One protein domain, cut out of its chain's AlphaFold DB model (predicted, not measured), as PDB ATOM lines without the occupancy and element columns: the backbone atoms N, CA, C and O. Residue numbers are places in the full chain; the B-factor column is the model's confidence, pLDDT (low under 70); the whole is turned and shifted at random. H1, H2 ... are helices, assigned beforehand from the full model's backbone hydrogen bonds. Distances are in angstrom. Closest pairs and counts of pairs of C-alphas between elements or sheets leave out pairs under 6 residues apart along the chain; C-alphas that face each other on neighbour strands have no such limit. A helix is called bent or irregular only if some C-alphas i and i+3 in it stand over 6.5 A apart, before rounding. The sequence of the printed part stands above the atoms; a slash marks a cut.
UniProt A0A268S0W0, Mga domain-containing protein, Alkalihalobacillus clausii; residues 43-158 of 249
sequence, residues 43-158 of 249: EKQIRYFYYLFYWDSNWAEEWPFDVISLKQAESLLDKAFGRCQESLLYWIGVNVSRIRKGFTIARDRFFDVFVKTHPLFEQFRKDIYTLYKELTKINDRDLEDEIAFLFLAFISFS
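AT A GLANCE: This is residues 43 to 158 of the 249 residues of the protein "Mga domain-containing protein" of Alkalihalobacillus clausii (UniProt A0A268S0W0). Two helices, H3 and H6, run opposite ways through the core; H2 and H5, side by side, cross over them on one side. H1 packs on the side of H3 away from H2 and H5, and short H4 packs on the side of H6 away from H3; the link between H1 and H2 and the helix H4 make the two ends of the longest axis. The printed part has 116 residues with six named helices, H1 to H6 in chain order, and no named strand; the class is all helix and the helix packing is mostly crossed. It is compact, with a radius of gyration of the C-alphas of 13.2 A and spans of 39 by 30 by 24 A.

IN THESE COORDINATES: H1, residues 43 to 57, is 20.8 A long and begins at C-alpha 43, (-56.126, -21.158, -16.156). H2, residues 70 to 81, is 16.4 A long. H3, residues 86 to 100, is 22.0 A long and begins at C-alpha 86, (-36.917, -31.627, -12.059). H4, residues 109 to 115, is 9.5 A long; it is neither bent nor irregular, but only just: C-alphas 112 and 115 are 6.2 A apart. H5, residues 121 to 136, is 20.5 A long; it is only just irregular, with C-alphas 127 and 130 at 7.0 A, and has a kink of 39 degrees near residue 128. H6, residues 140 to 157, is 25.8 A long and ends at C-alpha 157, (-38.796, -20.706, -10.087).

HOW THE PARTS SIT: H3 is the hub, touching four helices. H1 touches it at a steep tilt of 44 degrees, opposite ways, the closest C-alphas being those of Tyr 51 and Tyr 90, 5.7 A. H2 touches residues 88 to 93 of H3 at 69.9 degrees, a steep tilt only just short of about perpendicular; the closest C-alphas, of Ala 73 and Leu 89, are 5.9 A apart. Residues 150 to 154 of H6 touch H3 at a shallow tilt of 23 degrees, opposite ways, closest at the C-alphas of Leu 88 and Phe 154, 6.7 A. Residues 132 to 136 of H5 touch residues 96 to 100 of H3, closest at the C-alphas of Arg 100 and Thr 136, 5.3 A. Residues 76 to 81 of H2 touch H5 at a shallow tilt of 21 degrees, with the C-alphas of Ala 80 and Phe 124 closest at 5.2 A. Residues 143 to 151 of H6 touch H5, closest at the C-alphas of Arg 125 and Ile 147, 6.4 A. Residues 145 to 152 of H6 touch H4 at a steep tilt of 57 degrees, with the C-alphas of Phe 111 and Ala 148 closest at 5.9 A. H1 and H6 are only just apart, at 8.2 A. Every O i to N i+4 pair is within hydrogen-bond range in H1, H2 and H4; the counts are 9 of 11 in H3, 10 of 12 in H5 and 13 of 14 in H6.

THE WHOLE: The two C-alphas farthest apart are those of Glu 61 and Val 113, 40.0 A. The printed part has no cut. The link from H1 to H2, residues 58 to 69, is long. The model's mean pLDDT over the printed part is 87.2, and residues 57 to 61 and 82 to 84 are under 70.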
ATOM      1  N   GLU A  43     -56.895 -20.006 -15.684       97.00
ATOM      2  CA  GLU A  43     -56.126 -21.158 -16.156       97.00
ATOM      3  C   GLU A  43     -54.697 -21.160 -15.598       97.00
ATOM      4  O   GLU A  43     -54.175 -22.223 -15.259       97.00
ATOM      5  N   LYS A  44     -54.079 -19.987 -15.399       95.62
ATOM      6  CA  LYS A  44     -52.739 -19.914 -14.795       95.62
ATOM      7  C   LYS A  44     -52.717 -20.428 -13.352       95.62
ATOM      8  O   LYS A  44     -51.756 -21.085 -12.961       95.62
ATOM      9  N   GLN A  45     -53.785 -20.186 -12.582       95.44
ATOM     10  CA  GLN A  45     -53.905 -20.662 -11.201       95.44
ATOM     11  C   GLN A  45     -54.199 -22.159 -11.163       95.44
ATOM     12  O   GLN A  45     -53.620 -22.871 -10.349       95.44
ATOM     13  N   ILE A  46     -55.025 -22.665 -12.089       95.69
ATOM     14  CA  ILE A  46     -55.271 -24.108 -12.229       95.69
ATOM     15  C   ILE A  46     -53.952 -24.839 -12.498       95.69
ATOM     16  O   ILE A  46     -53.659 -25.861 -11.874       95.69
ATOM     17  N   ARG A  47     -53.137 -24.308 -13.414       95.69
ATOM     18  CA  ARG A  47     -51.835 -24.888 -13.752       95.69
ATOM     19  C   ARG A  47     -50.843 -24.798 -12.603       95.69
ATOM     20  O   ARG A  47     -50.176 -25.790 -12.330       95.69
ATOM     21  N   TYR A  48     -50.796 -23.670 -11.897       93.88
ATOM     22  CA  TYR A  48     -49.957 -23.523 -10.709       93.88
ATOM     23  C   TYR A  48     -50.335 -24.508  -9.598       93.88
ATOM     24  O   TYR A  48     -49.465 -25.186  -9.055       93.88
ATOM     25  N   PHE A  49     -51.633 -24.667  -9.327       92.06
ATOM     26  CA  PHE A  49     -52.139 -25.656  -8.379       92.06
ATOM     27  C   PHE A  49     -51.714 -27.078  -8.761       92.06
ATOM     28  O   PHE A  49     -51.193 -27.804  -7.919       92.06
ATOM     29  N   TYR A  50     -51.899 -27.486 -10.023       91.06
ATOM     30  CA  TYR A  50     -51.486 -28.820 -10.466       91.06
ATOM     31  C   TYR A  50     -49.971 -29.009 -10.443       91.06
ATOM     32  O   TYR A  50     -49.513 -30.090 -10.084       91.06
ATOM     33  N   TYR A  51     -49.199 -27.981 -10.798       91.00
ATOM     34  CA  TYR A  51     -47.745 -28.012 -10.691       91.00
ATOM     35  C   TYR A  51     -47.320 -28.314  -9.252       91.00
ATOM     36  O   TYR A  51     -46.616 -29.298  -9.040       91.00
ATOM     37  N   LEU A  52     -47.796 -27.532  -8.275       87.00
ATOM     38  CA  LEU A  52     -47.489 -27.765  -6.863       87.00
ATOM     39  C   LEU A  52     -47.983 -29.133  -6.408       87.00
ATOM     40  O   LEU A  52     -47.241 -29.866  -5.769       87.00
ATOM     41  N   PHE A  53     -49.206 -29.514  -6.786       85.06
ATOM     42  CA  PHE A  53     -49.759 -30.815  -6.439       85.06
ATOM     43  C   PHE A  53     -48.840 -31.946  -6.901       85.06
ATOM     44  O   PHE A  53     -48.461 -32.775  -6.083       85.06
ATOM     45  N   TYR A  54     -48.449 -31.980  -8.176       85.25
ATOM     46  CA  TYR A  54     -47.601 -33.052  -8.696       85.25
ATOM     47  C   TYR A  54     -46.157 -32.962  -8.213       85.25
ATOM     48  O   TYR A  54     -45.556 -34.000  -7.969       85.25
ATOM     49  N   TRP A  55     -45.603 -31.761  -8.059       82.81
ATOM     50  CA  TRP A  55     -44.247 -31.584  -7.549       82.81
ATOM     51  C   TRP A  55     -44.128 -31.999  -6.077       82.81
ATOM     52  O   TRP A  55     -43.197 -32.711  -5.718       82.81
ATOM     53  N   ASP A  56     -45.101 -31.628  -5.241       75.25
ATOM     54  CA  ASP A  56     -45.064 -31.896  -3.799       75.25
ATOM     55  C   ASP A  56     -45.509 -33.325  -3.447       75.25
ATOM     56  O   ASP A  56     -45.073 -33.873  -2.431       75.25
ATOM     57  N   SER A  57     -46.388 -33.937  -4.254       67.50
ATOM     58  CA  SER A  57     -46.894 -35.297  -4.002       67.50
ATOM     59  C   SER A  57     -46.041 -36.405  -4.617       67.50
ATOM     60  O   SER A  57     -46.025 -37.509  -4.071       67.50
ATOM     61  N   ASN A  58     -45.298 -36.140  -5.698       58.69
ATOM     62  CA  ASN A  58     -44.513 -37.168  -6.380       58.69
ATOM     63  C   ASN A  58     -43.064 -37.192  -5.890       58.69
ATOM     64  O   ASN A  58     -42.150 -36.690  -6.541       58.69
ATOM     65  N   TRP A  59     -42.842 -37.877  -4.772       52.03
ATOM     66  CA  TRP A  59     -41.507 -38.240  -4.284       52.03
ATOM     67  C   TRP A  59     -40.930 -39.466  -5.029       52.03
ATOM     68  O   TRP A  59     -40.425 -40.393  -4.405       52.03
ATOM     69  N   ALA A  60     -40.957 -39.423  -6.369       52.22
ATOM     70  CA  ALA A  60     -40.127 -40.236  -7.272       52.22
ATOM     71  C   ALA A  60     -40.533 -41.687  -7.647       52.22
ATOM     72  O   ALA A  60     -39.650 -42.433  -8.064       52.22
ATOM     73  N   GLU A  61     -41.808 -42.102  -7.617       60.94
ATOM     74  CA  GLU A  61     -42.158 -43.448  -8.141       60.94
ATOM     75  C   GLU A  61     -42.654 -43.464  -9.602       60.94
ATOM     76  O   GLU A  61     -42.166 -44.289 -10.374       60.94
ATOM     77  N   GLU A  62     -43.531 -42.549 -10.049       78.88
ATOM     78  CA  GLU A  62     -44.058 -42.575 -11.430       78.88
ATOM     79  C   GLU A  62     -44.317 -41.183 -12.037       78.88
ATOM     80  O   GLU A  62     -44.789 -40.256 -11.379       78.88
ATOM     81  N   TRP A  63     -44.032 -41.043 -13.337       87.75
ATOM     82  CA  TRP A  63     -44.338 -39.847 -14.130       87.75
ATOM     83  C   TRP A  63     -45.851 -39.756 -14.407       87.75
ATOM     84  O   TRP A  63     -46.387 -40.629 -15.093       87.75
ATOM     85  N   PRO A  64     -46.565 -38.709 -13.942       87.62
ATOM     86  CA  PRO A  64     -48.031 -38.717 -13.887       87.62
ATOM     87  C   PRO A  64     -48.715 -38.279 -15.194       87.62
ATOM     88  O   PRO A  64     -49.935 -38.108 -15.219       87.62
ATOM     89  N   PHE A  65     -47.956 -38.051 -16.271       90.19
ATOM     90  CA  PHE A  65     -48.480 -37.527 -17.531       90.19
ATOM     91  C   PHE A  65     -48.376 -38.569 -18.648       90.19
ATOM     92  O   PHE A  65     -47.295 -39.022 -19.010       90.19
ATOM     93  N   ASP A  66     -49.515 -38.902 -19.244       89.38
ATOM     94  CA  ASP A  66     -49.643 -39.808 -20.390       89.38
ATOM     95  C   ASP A  66     -49.457 -39.089 -21.738       89.38
ATOM     96  O   ASP A  66     -49.134 -39.696 -22.760       89.38
ATOM     97  N   VAL A  67     -49.662 -37.771 -21.752       89.38
ATOM     98  CA  VAL A  67     -49.645 -36.958 -22.974       89.38
ATOM     99  C   VAL A  67     -48.253 -36.628 -23.508       89.38
ATOM    100  O   VAL A  67     -48.138 -36.243 -24.673       89.38
ATOM    101  N   ILE A  68     -47.233 -36.732 -22.661       90.31
ATOM    102  CA  ILE A  68     -45.826 -36.470 -22.954       90.31
ATOM    103  C   ILE A  68     -45.007 -37.418 -22.082       90.31
ATOM    104  O   ILE A  68     -45.279 -37.536 -20.893       90.31
ATOM    105  N   SER A  69     -44.019 -38.103 -22.653       91.25
ATOM    106  CA  SER A  69     -43.124 -38.954 -21.857       91.25
ATOM    107  C   SER A  69     -42.113 -38.119 -21.067       91.25
ATOM    108  O   SER A  69     -41.694 -37.055 -21.528       91.25
ATOM    109  N   LEU A  70     -41.653 -38.634 -19.923       90.06
ATOM    110  CA  LEU A  70     -40.600 -38.003 -19.118       90.06
ATOM    111  C   LEU A  70     -39.372 -37.641 -19.972       90.06
ATOM    112  O   LEU A  70     -38.952 -36.491 -19.989       90.06
ATOM    113  N   LYS A  71     -38.894 -38.579 -20.798       89.25
ATOM    114  CA  LYS A  71     -37.746 -38.370 -21.697       89.25
ATOM    115  C   LYS A  71     -37.950 -37.219 -22.691       89.25
ATOM    116  O   LYS A  71     -37.001 -36.520 -23.041       89.25
ATOM    117  N   GLN A  72     -39.175 -37.027 -23.186       87.94
ATOM    118  CA  GLN A  72     -39.490 -35.893 -24.062       87.94
ATOM    119  C   GLN A  72     -39.454 -34.569 -23.292       87.94
ATOM    120  O   GLN A  72     -38.943 -33.585 -23.824       87.94
ATOM    121  N   ALA A  73     -39.962 -34.546 -22.056       88.75
ATOM    122  CA  ALA A  73     -39.916 -33.367 -21.195       88.75
ATOM    123  C   ALA A  73     -38.472 -33.008 -20.787       88.75
ATOM    124  O   ALA A  73     -38.083 -31.846 -20.892       88.75
ATOM    125  N   GLU A  74     -37.655 -33.996 -20.414       88.81
ATOM    126  CA  GLU A  74     -36.229 -33.823 -20.096       88.81
ATOM    127  C   GLU A  74     -35.455 -33.277 -21.295       88.81
ATOM    128  O   GLU A  74     -34.778 -32.258 -21.190       88.81
ATOM    129  N   SER A  75     -35.622 -33.896 -22.471       83.31
ATOM    130  CA  SER A  75     -34.951 -33.437 -23.690       83.31
ATOM    131  C   SER A  75     -35.325 -32.000 -24.058       83.31
ATOM    132  O   SER A  75     -34.505 -31.298 -24.654       83.31
ATOM    133  N   LEU A  76     -36.543 -31.562 -23.732       78.38
ATOM    134  CA  LEU A  76     -36.970 -30.184 -23.939       78.38
ATOM    135  C   LEU A  76     -36.239 -29.232 -22.989       78.38
ATOM    136  O   LEU A  76     -35.714 -28.219 -23.450       78.38
ATOM    137  N   LEU A  77     -36.181 -29.550 -21.692       81.19
ATOM    138  CA  LEU A  77     -35.501 -28.694 -20.717       81.19
ATOM    139  C   LEU A  77     -34.006 -28.593 -21.002       81.19
ATOM    140  O   LEU A  77     -33.451 -27.496 -20.954       81.19
ATOM    141  N   ASP A  78     -33.374 -29.706 -21.366       83.19
ATOM    142  CA  ASP A  78     -31.955 -29.726 -21.712       83.19
ATOM    143  C   ASP A  78     -31.656 -28.869 -22.945       83.19
ATOM    144  O   ASP A  78     -30.668 -28.138 -22.953       83.19
ATOM    145  N   LYS A  79     -32.514 -28.891 -23.973       76.12
ATOM    146  CA  LYS A  79     -32.346 -28.010 -25.141       76.12
ATOM    147  C   LYS A  79     -32.534 -26.539 -24.779       76.12
ATOM    148  O   LYS A  79     -31.746 -25.710 -25.215       76.12
ATOM    149  N   ALA A  80     -33.554 -26.239 -23.981       73.00
ATOM    150  CA  ALA A  80     -33.944 -24.873 -23.659       73.00
ATOM    151  C   ALA A  80     -33.008 -24.182 -22.647       73.00
ATOM    152  O   ALA A  80     -32.814 -22.970 -22.723       73.00
ATOM    153  N   PHE A  81     -32.425 -24.931 -21.702       70.50
ATOM    154  CA  PHE A  81     -31.636 -24.369 -20.594       70.50
ATOM    155  C   PHE A  81     -30.279 -25.027 -20.362       70.50
ATOM    156  O   PHE A  81     -29.534 -24.580 -19.490       70.50
ATOM    157  N   GLY A  82     -29.947 -26.102 -21.080       69.62
ATOM    158  CA  GLY A  82     -28.716 -26.864 -20.849       69.62
ATOM    159  C   GLY A  82     -28.680 -27.612 -19.512       69.62
ATOM    160  O   GLY A  82     -27.641 -28.167 -19.163       69.62
ATOM    161  N   ARG A  83     -29.782 -27.603 -18.748       69.81
ATOM    162  CA  ARG A  83     -29.939 -28.334 -17.489       69.81
ATOM    163  C   ARG A  83     -31.402 -28.683 -17.232       69.81
ATOM    164  O   ARG A  83     -32.271 -27.810 -17.272       69.81
ATOM    165  N   CYS A  84     -31.655 -29.935 -16.875       66.12
ATOM    166  CA  CYS A  84     -32.945 -30.382 -16.376       66.12
ATOM    167  C   CYS A  84     -33.096 -30.014 -14.890       66.12
ATOM    168  O   CYS A  84     -32.405 -30.553 -14.026       66.12
ATOM    169  N   GLN A  85     -33.991 -29.074 -14.583       75.94
ATOM    170  CA  GLN A  85     -34.489 -28.879 -13.221       75.94
ATOM    171  C   GLN A  85     -35.780 -29.686 -13.078       75.94
ATOM    172  O   GLN A  85     -36.756 -29.397 -13.768       75.94
ATOM    173  N   GLU A  86     -35.795 -30.682 -12.190       79.19
ATOM    174  CA  GLU A  86     -36.917 -31.627 -12.059       79.19
ATOM    175  C   GLU A  86     -38.262 -30.931 -11.825       79.19
ATOM    176  O   GLU A  86     -39.273 -31.309 -12.415       79.19
ATOM    177  N   SER A  87     -38.277 -29.852 -11.040       79.50
ATOM    178  CA  SER A  87     -39.480 -29.052 -10.798       79.50
ATOM    179  C   SER A  87     -40.078 -28.487 -12.093       79.50
ATOM    180  O   SER A  87     -41.296 -28.407 -12.241       79.50
ATOM    181  N   LEU A  88     -39.247 -28.143 -13.076       84.06
ATOM    182  CA  LEU A  88     -39.691 -27.578 -14.349       84.06
ATOM    183  C   LEU A  88     -40.318 -28.628 -15.279       84.06
ATOM    184  O   LEU A  88     -41.101 -28.267 -16.161       84.06
ATOM    185  N   LEU A  89     -40.048 -29.922 -15.066       88.81
ATOM    186  CA  LEU A  89     -40.680 -31.001 -15.833       88.81
ATOM    187  C   LEU A  89     -42.193 -31.011 -15.608       88.81
ATOM    188  O   LEU A  89     -42.971 -31.134 -16.555       88.81
ATOM    189  N   TYR A  90     -42.621 -30.815 -14.360       90.00
ATOM    190  CA  TYR A  90     -44.035 -30.829 -13.993       90.00
ATOM    191  C   TYR A  90     -44.809 -29.662 -14.608       90.00
ATOM    192  O   TYR A  90     -45.955 -29.845 -15.012       90.00
ATOM    193  N   TRP A  91     -44.179 -28.496 -14.781       92.12
ATOM    194  CA  TRP A  91     -44.766 -27.390 -15.545       92.12
ATOM    195  C   TRP A  91     -45.062 -27.780 -16.995       92.12
ATOM    196  O   TRP A  91     -46.142 -27.483 -17.504       92.12
ATOM    197  N   ILE A  92     -44.143 -28.489 -17.658       91.88
ATOM    198  CA  ILE A  92     -44.345 -28.955 -19.038       91.88
ATOM    199  C   ILE A  92     -45.484 -29.967 -19.096       91.88
ATOM    200  O   ILE A  92     -46.379 -29.823 -19.930       91.88
ATOM    201  N   GLY A  93     -45.464 -30.969 -18.213       92.88
ATOM    202  CA  GLY A  93     -46.499 -31.997 -18.151       92.88
ATOM    203  C   GLY A  93     -47.889 -31.389 -17.963       92.88
ATOM    204  O   GLY A  93     -48.788 -31.639 -18.768       92.88
ATOM    205  N   VAL A  94     -48.037 -30.504 -16.971       94.94
ATOM    206  CA  VAL A  94     -49.294 -29.794 -16.702       94.94
ATOM    207  C   VAL A  94     -49.730 -28.975 -17.914       94.94
ATOM    208  O   VAL A  94     -50.863 -29.133 -18.371       94.94
ATOM    209  N   ASN A  95     -48.851 -28.139 -18.474       95.19
ATOM    210  CA  ASN A  95     -49.197 -27.277 -19.604       95.19
ATOM    211  C   ASN A  95     -49.652 -28.093 -20.819       95.19
ATOM    212  O   ASN A  95     -50.739 -27.854 -21.344       95.19
ATOM    213  N   VAL A  96     -48.890 -29.112 -21.227       94.25
ATOM    214  CA  VAL A  96     -49.246 -29.966 -22.374       94.25
ATOM    215  C   VAL A  96     -50.573 -30.690 -22.127       94.25
ATOM    216  O   VAL A  96     -51.424 -30.730 -23.020       94.25
ATOM    217  N   SER A  97     -50.802 -31.213 -20.918       94.50
ATOM    218  CA  SER A  97     -52.072 -31.854 -20.555       94.50
ATOM    219  C   SER A  97     -53.260 -30.899 -20.635       94.50
ATOM    220  O   SER A  97     -54.333 -31.299 -21.091       94.50
ATOM    221  N   ARG A  98     -53.099 -29.646 -20.193       95.12
ATOM    222  CA  ARG A  98     -54.166 -28.639 -20.224       95.12
ATOM    223  C   ARG A  98     -54.462 -28.159 -21.640       95.12
ATOM    224  O   ARG A  98     -55.628 -28.176 -22.036       95.12
ATOM    225  N   ILE A  99     -53.430 -27.868 -22.434       95.38
ATOM    226  CA  ILE A  99     -53.596 -27.445 -23.829       95.38
ATOM    227  C   ILE A  99     -54.292 -28.545 -24.642       95.38
ATOM    228  O   ILE A  99     -55.240 -28.265 -25.372       95.38
ATOM    229  N   ARG A 100     -53.906 -29.819 -24.474       93.06
ATOM    230  CA  ARG A 100     -54.564 -30.945 -25.171       93.06
ATOM    231  C   ARG A 100     -56.033 -31.136 -24.794       93.06
ATOM    232  O   ARG A 100     -56.778 -31.733 -25.567       93.06
ATOM    233  N   LYS A 101     -56.450 -30.638 -23.630       91.25
ATOM    234  CA  LYS A 101     -57.854 -30.602 -23.193       91.25
ATOM    235  C   LYS A 101     -58.593 -29.341 -23.665       91.25
ATOM    236  O   LYS A 101     -59.763 -29.180 -23.335       91.25
ATOM    237  N   GLY A 102     -57.939 -28.476 -24.442       92.94
ATOM    238  CA  GLY A 102     -58.511 -27.246 -24.992       92.94
ATOM    239  C   GLY A 102     -58.446 -26.042 -24.053       92.94
ATOM    240  O   GLY A 102     -59.095 -25.038 -24.333       92.94
ATOM    241  N   PHE A 103     -57.690 -26.121 -22.952       94.44
ATOM    242  CA  PHE A 103     -57.529 -25.010 -22.013       94.44
ATOM    243  C   PHE A 103     -56.236 -24.247 -22.295       94.44
ATOM    244  O   PHE A 103     -55.144 -24.799 -22.128       94.44
ATOM    245  N   THR A 104     -56.363 -22.983 -22.694       95.44
ATOM    246  CA  THR A 104     -55.238 -22.118 -23.060       95.44
ATOM    247  C   THR A 104     -55.060 -20.957 -22.088       95.44
ATOM    248  O   THR A 104     -56.004 -20.515 -21.430       95.44
ATOM    249  N   ILE A 105     -53.827 -20.462 -21.990       96.19
ATOM    250  CA  ILE A 105     -53.506 -19.256 -21.233       96.19
ATOM    251  C   ILE A 105     -54.067 -18.027 -21.950       96.19
ATOM    252  O   ILE A 105     -53.868 -17.829 -23.148       96.19
ATOM    253  N   ALA A 106     -54.754 -17.174 -21.192       93.19
ATOM    254  CA  ALA A 106     -55.170 -15.871 -21.679       93.19
ATOM    255  C   ALA A 106     -53.957 -14.945 -21.835       93.19
ATOM    256  O   ALA A 106     -53.054 -14.933 -20.998       93.19
ATOM    257  N   ARG A 107     -53.968 -14.120 -22.884       89.88
ATOM    258  CA  ARG A 107     -52.913 -13.131 -23.117       89.88
ATOM    259  C   ARG A 107     -52.747 -12.204 -21.914       89.88
ATOM    260  O   ARG A 107     -53.708 -11.574 -21.473       89.88
ATOM    261  N   ASP A 108     -51.504 -12.040 -21.479       90.56
ATOM    262  CA  ASP A 108     -51.116 -11.121 -20.416       90.56
ATOM    263  C   ASP A 108     -50.223 -10.004 -20.976       90.56
ATOM    264  O   ASP A 108     -49.286 -10.257 -21.735       90.56
ATOM    265  N   ARG A 109     -50.478  -8.746 -20.590       87.81
ATOM    266  CA  ARG A 109     -49.631  -7.606 -20.988       87.81
ATOM    267  C   ARG A 109     -48.194  -7.779 -20.494       87.81
ATOM    268  O   ARG A 109     -47.262  -7.300 -21.142       87.81
ATOM    269  N   PHE A 110     -48.008  -8.465 -19.369       86.00
ATOM    270  CA  PHE A 110     -46.697  -8.764 -18.818       86.00
ATOM    271  C   PHE A 110     -45.843  -9.606 -19.777       86.00
ATOM    272  O   PHE A 110     -44.617  -9.467 -19.794       86.00
ATOM    273  N   PHE A 111     -46.473 -10.404 -20.648       90.56
ATOM    274  CA  PHE A 111     -45.750 -11.165 -21.661       90.56
ATOM    275  C   PHE A 111     -45.017 -10.250 -22.636       90.56
ATOM    276  O   PHE A 111     -43.848 -10.471 -22.927       90.56
ATOM    277  N   ASP A 112     -45.673  -9.194 -23.109       87.75
ATOM    278  CA  ASP A 112     -45.087  -8.299 -24.107       87.75
ATOM    279  C   ASP A 112     -44.074  -7.317 -23.491       87.75
ATOM    280  O   ASP A 112     -43.094  -6.962 -24.139       87.75
ATOM    281  N   VAL A 113     -44.292  -6.883 -22.244       85.75
ATOM    282  CA  VAL A 113     -43.465  -5.845 -21.593       85.75
ATOM    283  C   VAL A 113     -42.225  -6.413 -20.902       85.75
ATOM    284  O   VAL A 113     -41.230  -5.707 -20.782       85.75
ATOM    285  N   PHE A 114     -42.278  -7.663 -20.436       87.44
ATOM    286  CA  PHE A 114     -41.196  -8.265 -19.660       87.44
ATOM    287  C   PHE A 114     -40.689  -9.554 -20.302       87.44
ATOM    288  O   PHE A 114     -39.526  -9.626 -20.698       87.44
ATOM    289  N   VAL A 115     -41.562 -10.551 -20.471       91.88
ATOM    290  CA  VAL A 115     -41.150 -11.897 -20.906       91.88
ATOM    291  C   VAL A 115     -40.501 -11.876 -22.286       91.88
ATOM    292  O   VAL A 115     -39.362 -12.303 -22.431       91.88
ATOM    293  N   LYS A 116     -41.184 -11.324 -23.293       91.44
ATOM    294  CA  LYS A 116     -40.708 -11.320 -24.683       91.44
ATOM    295  C   LYS A 116     -39.483 -10.433 -24.898       91.44
ATOM    296  O   LYS A 116     -38.761 -10.603 -25.870       91.44
ATOM    297  N   THR A 117     -39.227  -9.505 -23.976       90.56
ATOM    298  CA  THR A 117     -38.024  -8.661 -23.985       90.56
ATOM    299  C   THR A 117     -36.837  -9.293 -23.256       90.56
ATOM    300  O   THR A 117     -35.728  -8.765 -23.328       90.56
ATOM    301  N   HIS A 118     -37.049 -10.412 -22.556       90.69
ATOM    302  CA  HIS A 118     -35.993 -11.080 -21.813       90.69
ATOM    303  C   HIS A 118     -34.922 -11.632 -22.778       90.69
ATOM    304  O   HIS A 118     -35.273 -12.313 -23.744       90.69
ATOM    305  N   PRO A 119     -33.612 -11.439 -22.519       89.00
ATOM    306  CA  PRO A 119     -32.540 -11.833 -23.443       89.00
ATOM    307  C   PRO A 119     -32.523 -13.320 -23.815       89.00
ATOM    308  O   PRO A 119     -32.056 -13.695 -24.886       89.00
ATOM    309  N   LEU A 120     -33.009 -14.170 -22.909       87.69
ATOM    310  CA  LEU A 120     -33.087 -15.621 -23.100       87.69
ATOM    311  C   LEU A 120     -34.386 -16.092 -23.772       87.69
ATOM    312  O   LEU A 120     -34.466 -17.251 -24.172       87.69
ATOM    313  N   PHE A 121     -35.393 -15.222 -23.910       91.56
ATOM    314  CA  PHE A 121     -36.715 -15.634 -24.376       91.56
ATOM    315  C   PHE A 121     -36.698 -16.128 -25.820       91.56
ATOM    316  O   PHE A 121     -37.287 -17.161 -26.098       91.56
ATOM    317  N   GLU A 122     -36.012 -15.451 -26.743       92.19
ATOM    318  CA  GLU A 122     -36.052 -15.868 -28.153       92.19
ATOM    319  C   GLU A 122     -35.387 -17.220 -28.405       92.19
ATOM    320  O   GLU A 122     -35.849 -17.988 -29.250       92.19
ATOM    321  N   GLN A 123     -34.315 -17.530 -27.673       88.56
ATOM    322  CA  GLN A 123     -33.703 -18.852 -27.759       88.56
ATOM    323  C   GLN A 123     -34.659 -19.904 -27.193       88.56
ATOM    324  O   GLN A 123     -35.016 -20.844 -27.898       88.56
ATOM    325  N   PHE A 124     -35.172 -19.661 -25.983       89.31
ATOM    326  CA  PHE A 124     -36.172 -20.514 -25.353       89.31
ATOM    327  C   PHE A 124     -37.372 -20.772 -26.271       89.31
ATOM    328  O   PHE A 124     -37.742 -21.912 -26.533       89.31
ATOM    329  N   ARG A 125     -37.951 -19.711 -26.832       92.88
ATOM    330  CA  ARG A 125     -39.091 -19.769 -27.739       92.88
ATOM    331  C   ARG A 125     -38.817 -20.696 -28.914       92.88
ATOM    332  O   ARG A 125     -39.648 -21.554 -29.189       92.88
ATOM    333  N   LYS A 126     -37.667 -20.569 -29.584       90.38
ATOM    334  CA  LYS A 126     -37.298 -21.444 -30.712       90.38
ATOM    335  C   LYS A 126     -37.228 -22.915 -30.307       90.38
ATOM    336  O   LYS A 126     -37.694 -23.762 -31.067       90.38
ATOM    337  N   ASP A 127     -36.689 -23.200 -29.127       86.75
ATOM    338  CA  ASP A 127     -36.501 -24.570 -28.646       86.75
ATOM    339  C   ASP A 127     -37.829 -25.236 -28.249       86.75
ATOM    340  O   ASP A 127     -38.026 -26.430 -28.486       86.75
ATOM    341  N   ILE A 128     -38.772 -24.462 -27.701       87.50
ATOM    342  CA  ILE A 128     -40.082 -24.966 -27.258       87.50
ATOM    343  C   ILE A 128     -41.110 -25.022 -28.392       87.50
ATOM    344  O   ILE A 128     -41.941 -25.936 -28.418       87.50
ATOM    345  N   TYR A 129     -41.071 -24.066 -29.326       90.69
ATOM    346  CA  TYR A 129     -42.138 -23.833 -30.304       90.69
ATOM    347  C   TYR A 129     -42.518 -25.089 -31.085       90.69
ATOM    348  O   TYR A 129     -43.679 -25.501 -31.076       90.69
ATOM    349  N   THR A 130     -41.536 -25.725 -31.729       85.00
ATOM    350  CA  THR A 130     -41.764 -26.911 -32.563       85.00
ATOM    351  C   THR A 130     -42.401 -28.034 -31.755       85.00
ATOM    352  O   THR A 130     -43.380 -28.632 -32.199       85.00
ATOM    353  N   LEU A 131     -41.917 -28.271 -30.534       81.19
ATOM    354  CA  LEU A 131     -42.429 -29.366 -29.721       81.19
ATOM    355  C   LEU A 131     -43.860 -29.107 -29.252       81.19
ATOM    356  O   LEU A 131     -44.715 -29.983 -29.370       81.19
ATOM    357  N   TYR A 132     -44.149 -27.913 -28.731       88.25
ATOM    358  CA  TYR A 132     -45.511 -27.587 -28.311       88.25
ATOM    359  C   TYR A 132     -46.477 -27.667 -29.492       88.25
ATOM    360  O   TYR A 132     -47.584 -28.193 -29.342       88.25
ATOM    361  N   LYS A 133     -46.051 -27.224 -30.679       88.50
ATOM    362  CA  LYS A 133     -46.846 -27.335 -31.902       88.50
ATOM    363  C   LYS A 133     -47.172 -28.793 -32.240       88.50
ATOM    364  O   LYS A 133     -48.335 -29.102 -32.506       88.50
ATOM    365  N   GLU A 134     -46.180 -29.679 -32.179       86.25
ATOM    366  CA  GLU A 134     -46.334 -31.117 -32.436       86.25
ATOM    367  C   GLU A 134     -47.230 -31.810 -31.399       86.25
ATOM    368  O   GLU A 134     -48.125 -32.575 -31.762       86.25
ATOM    369  N   LEU A 135     -47.028 -31.524 -30.109       86.31
ATOM    370  CA  LEU A 135     -47.719 -32.210 -29.013       86.31
ATOM    371  C   LEU A 135     -49.173 -31.767 -28.828       86.31
ATOM    372  O   LEU A 135     -49.996 -32.551 -28.350       86.31
ATOM    373  N   THR A 136     -49.498 -30.515 -29.160       88.44
ATOM    374  CA  THR A 136     -50.768 -29.908 -28.731       88.44
ATOM    375  C   THR A 136     -51.699 -29.489 -29.864       88.44
ATOM    376  O   THR A 136     -52.893 -29.332 -29.620       88.44
ATOM    377  N   LYS A 137     -51.197 -29.333 -31.099       86.56
ATOM    378  CA  LYS A 137     -51.970 -28.828 -32.255       86.56
ATOM    379  C   LYS A 137     -52.655 -27.467 -32.016       86.56
ATOM    380  O   LYS A 137     -53.628 -27.141 -32.693       86.56
ATOM    381  N   ILE A 138     -52.152 -26.669 -31.076       92.12
ATOM    382  CA  ILE A 138     -52.638 -25.315 -30.784       92.12
ATOM    383  C   ILE A 138     -52.336 -24.349 -31.952       92.12
ATOM    384  O   ILE A 138     -51.409 -24.570 -32.742       92.12
ATOM    385  N   ASN A 139     -53.125 -23.280 -32.104       92.44
ATOM    386  CA  ASN A 139     -52.855 -22.231 -33.097       92.44
ATOM    387  C   ASN A 139     -51.633 -21.379 -32.702       92.44
ATOM    388  O   ASN A 139     -51.255 -21.341 -31.537       92.44
ATOM    389  N   ASP A 140     -51.018 -20.698 -33.673       91.19
ATOM    390  CA  ASP A 140     -49.750 -19.981 -33.448       91.19
ATOM    391  C   ASP A 140     -49.892 -18.805 -32.482       91.19
ATOM    392  O   ASP A 140     -48.980 -18.528 -31.715       91.19
ATOM    393  N   ARG A 141     -51.042 -18.122 -32.480       88.88
ATOM    394  CA  ARG A 141     -51.263 -16.984 -31.585       88.88
ATOM    395  C   ARG A 141     -51.280 -17.436 -30.127       88.88
ATOM    396  O   ARG A 141     -50.567 -16.854 -29.318       88.88
ATOM    397  N   ASP A 142     -52.078 -18.449 -29.809       93.25
ATOM    398  CA  ASP A 142     -52.179 -18.954 -28.441       93.25
ATOM    399  C   ASP A 142     -50.879 -19.665 -28.034       93.25
ATOM    400  O   ASP A 142     -50.469 -19.574 -26.882       93.25
ATOM    401  N   LEU A 143     -50.171 -20.296 -28.981       94.25
ATOM    402  CA  LEU A 143     -48.858 -20.897 -28.737       94.25
ATOM    403  C   LEU A 143     -47.838 -19.887 -28.194       94.25
ATOM    404  O   LEU A 143     -47.080 -20.213 -27.286       94.25
ATOM    405  N   GLU A 144     -47.811 -18.667 -28.729       94.44
ATOM    406  CA  GLU A 144     -46.899 -17.624 -28.246       94.44
ATOM    407  C   GLU A 144     -47.168 -17.246 -26.788       94.44
ATOM    408  O   GLU A 144     -46.231 -17.059 -26.009       94.44
ATOM    409  N   ASP A 145     -48.441 -17.153 -26.408       95.62
ATOM    410  CA  ASP A 145     -48.833 -16.819 -25.040       95.62
ATOM    411  C   ASP A 145     -48.565 -18.007 -24.086       95.62
ATOM    412  O   ASP A 145     -48.121 -17.803 -22.956       95.62
ATOM    413  N   GLU A 146     -48.700 -19.252 -24.559       96.00
ATOM    414  CA  GLU A 146     -48.304 -20.468 -23.829       96.00
ATOM    415  C   GLU A 146     -46.794 -20.546 -23.566       96.00
ATOM    416  O   GLU A 146     -46.360 -20.866 -22.455       96.00
ATOM    417  N   ILE A 147     -45.976 -20.229 -24.574       94.69
ATOM    418  CA  ILE A 147     -44.514 -20.201 -24.442       94.69
ATOM    419  C   ILE A 147     -44.094 -19.079 -23.489       94.69
ATOM    420  O   ILE A 147     -43.232 -19.294 -22.635       94.69
ATOM    421  N   ALA A 148     -44.712 -17.898 -23.591       95.69
ATOM    422  CA  ALA A 148     -44.448 -16.791 -22.677       95.69
ATOM    423  C   ALA A 148     -44.806 -17.149 -21.228       95.69
ATOM    424  O   ALA A 148     -44.024 -16.877 -20.315       95.69
ATOM    425  N   PHE A 149     -45.938 -17.817 -21.011       95.69
ATOM    426  CA  PHE A 149     -46.323 -18.306 -19.691       95.69
ATOM    427  C   PHE A 149     -45.332 -19.334 -19.133       95.69
ATOM    428  O   PHE A 149     -44.900 -19.207 -17.987       95.69
ATOM    429  N   LEU A 150     -44.928 -20.327 -19.935       93.12
ATOM    430  CA  LEU A 150     -43.947 -21.328 -19.510       93.12
ATOM    431  C   LEU A 150     -42.606 -20.674 -19.151       93.12
ATOM    432  O   LEU A 150     -42.025 -20.992 -18.115       93.12
ATOM    433  N   PHE A 151     -42.141 -19.727 -19.970       92.31
ATOM    434  CA  PHE A 151     -40.920 -18.980 -19.684       92.31
ATOM    435  C   PHE A 151     -41.027 -18.196 -18.373       92.31
ATOM    436  O   PHE A 151     -40.100 -18.226 -17.567       92.31
ATOM    437  N   LEU A 152     -42.166 -17.532 -18.138       92.06
ATOM    438  CA  LEU A 152     -42.424 -16.798 -16.901       92.06
ATOM    439  C   LEU A 152     -42.378 -17.719 -15.678       92.06
ATOM    440  O   LEU A 152     -41.738 -17.373 -14.686       92.06
ATOM    441  N   ALA A 153     -43.012 -18.892 -15.745       89.81
ATOM    442  CA  ALA A 153     -42.920 -19.885 -14.680       89.81
ATOM    443  C   ALA A 153     -41.454 -20.279 -14.438       89.81
ATOM    444  O   ALA A 153     -40.978 -20.272 -13.307       89.81
ATOM    445  N   PHE A 154     -40.694 -20.527 -15.500       87.69
ATOM    446  CA  PHE A 154     -39.303 -20.955 -15.387       87.69
ATOM    447  C   PHE A 154     -38.404 -19.913 -14.734       87.69
ATOM    448  O   PHE A 154     -37.705 -20.249 -13.780       87.69
ATOM    449  N   ILE A 155     -38.448 -18.652 -15.164       86.00
ATOM    450  CA  ILE A 155     -37.648 -17.596 -14.523       86.00
ATOM    451  C   ILE A 155     -38.094 -17.338 -13.078       86.00
ATOM    452  O   ILE A 155     -37.251 -17.090 -12.225       86.00
ATOM    453  N   SER A 156     -39.389 -17.476 -12.782       85.31
ATOM    454  CA  SER A 156     -39.945 -17.287 -11.434       85.31
ATOM    455  C   SER A 156     -39.461 -18.347 -10.439       85.31
ATOM    456  O   SER A 156     -39.314 -18.063  -9.252       85.31
ATOM    457  N   PHE A 157     -39.189 -19.565 -10.919       80.56
ATOM    458  CA  PHE A 157     -38.796 -20.706 -10.087       80.56
ATOM    459  C   PHE A 157     -37.334 -21.147 -10.268       80.56
ATOM    460  O   PHE A 157     -36.905 -22.113  -9.636       80.56
ATOM    461  N   SER A 158     -36.553 -20.433 -11.083       79.69
ATOM    462  CA  SER A 158     -35.131 -20.714 -11.308       79.69
ATOM    463  C   SER A 158     -34.227 -19.857 -10.428       79.69
ATOM    464  O   SER A 158     -34.410 -18.646 -10.312       79.69
TER     465      SER A 158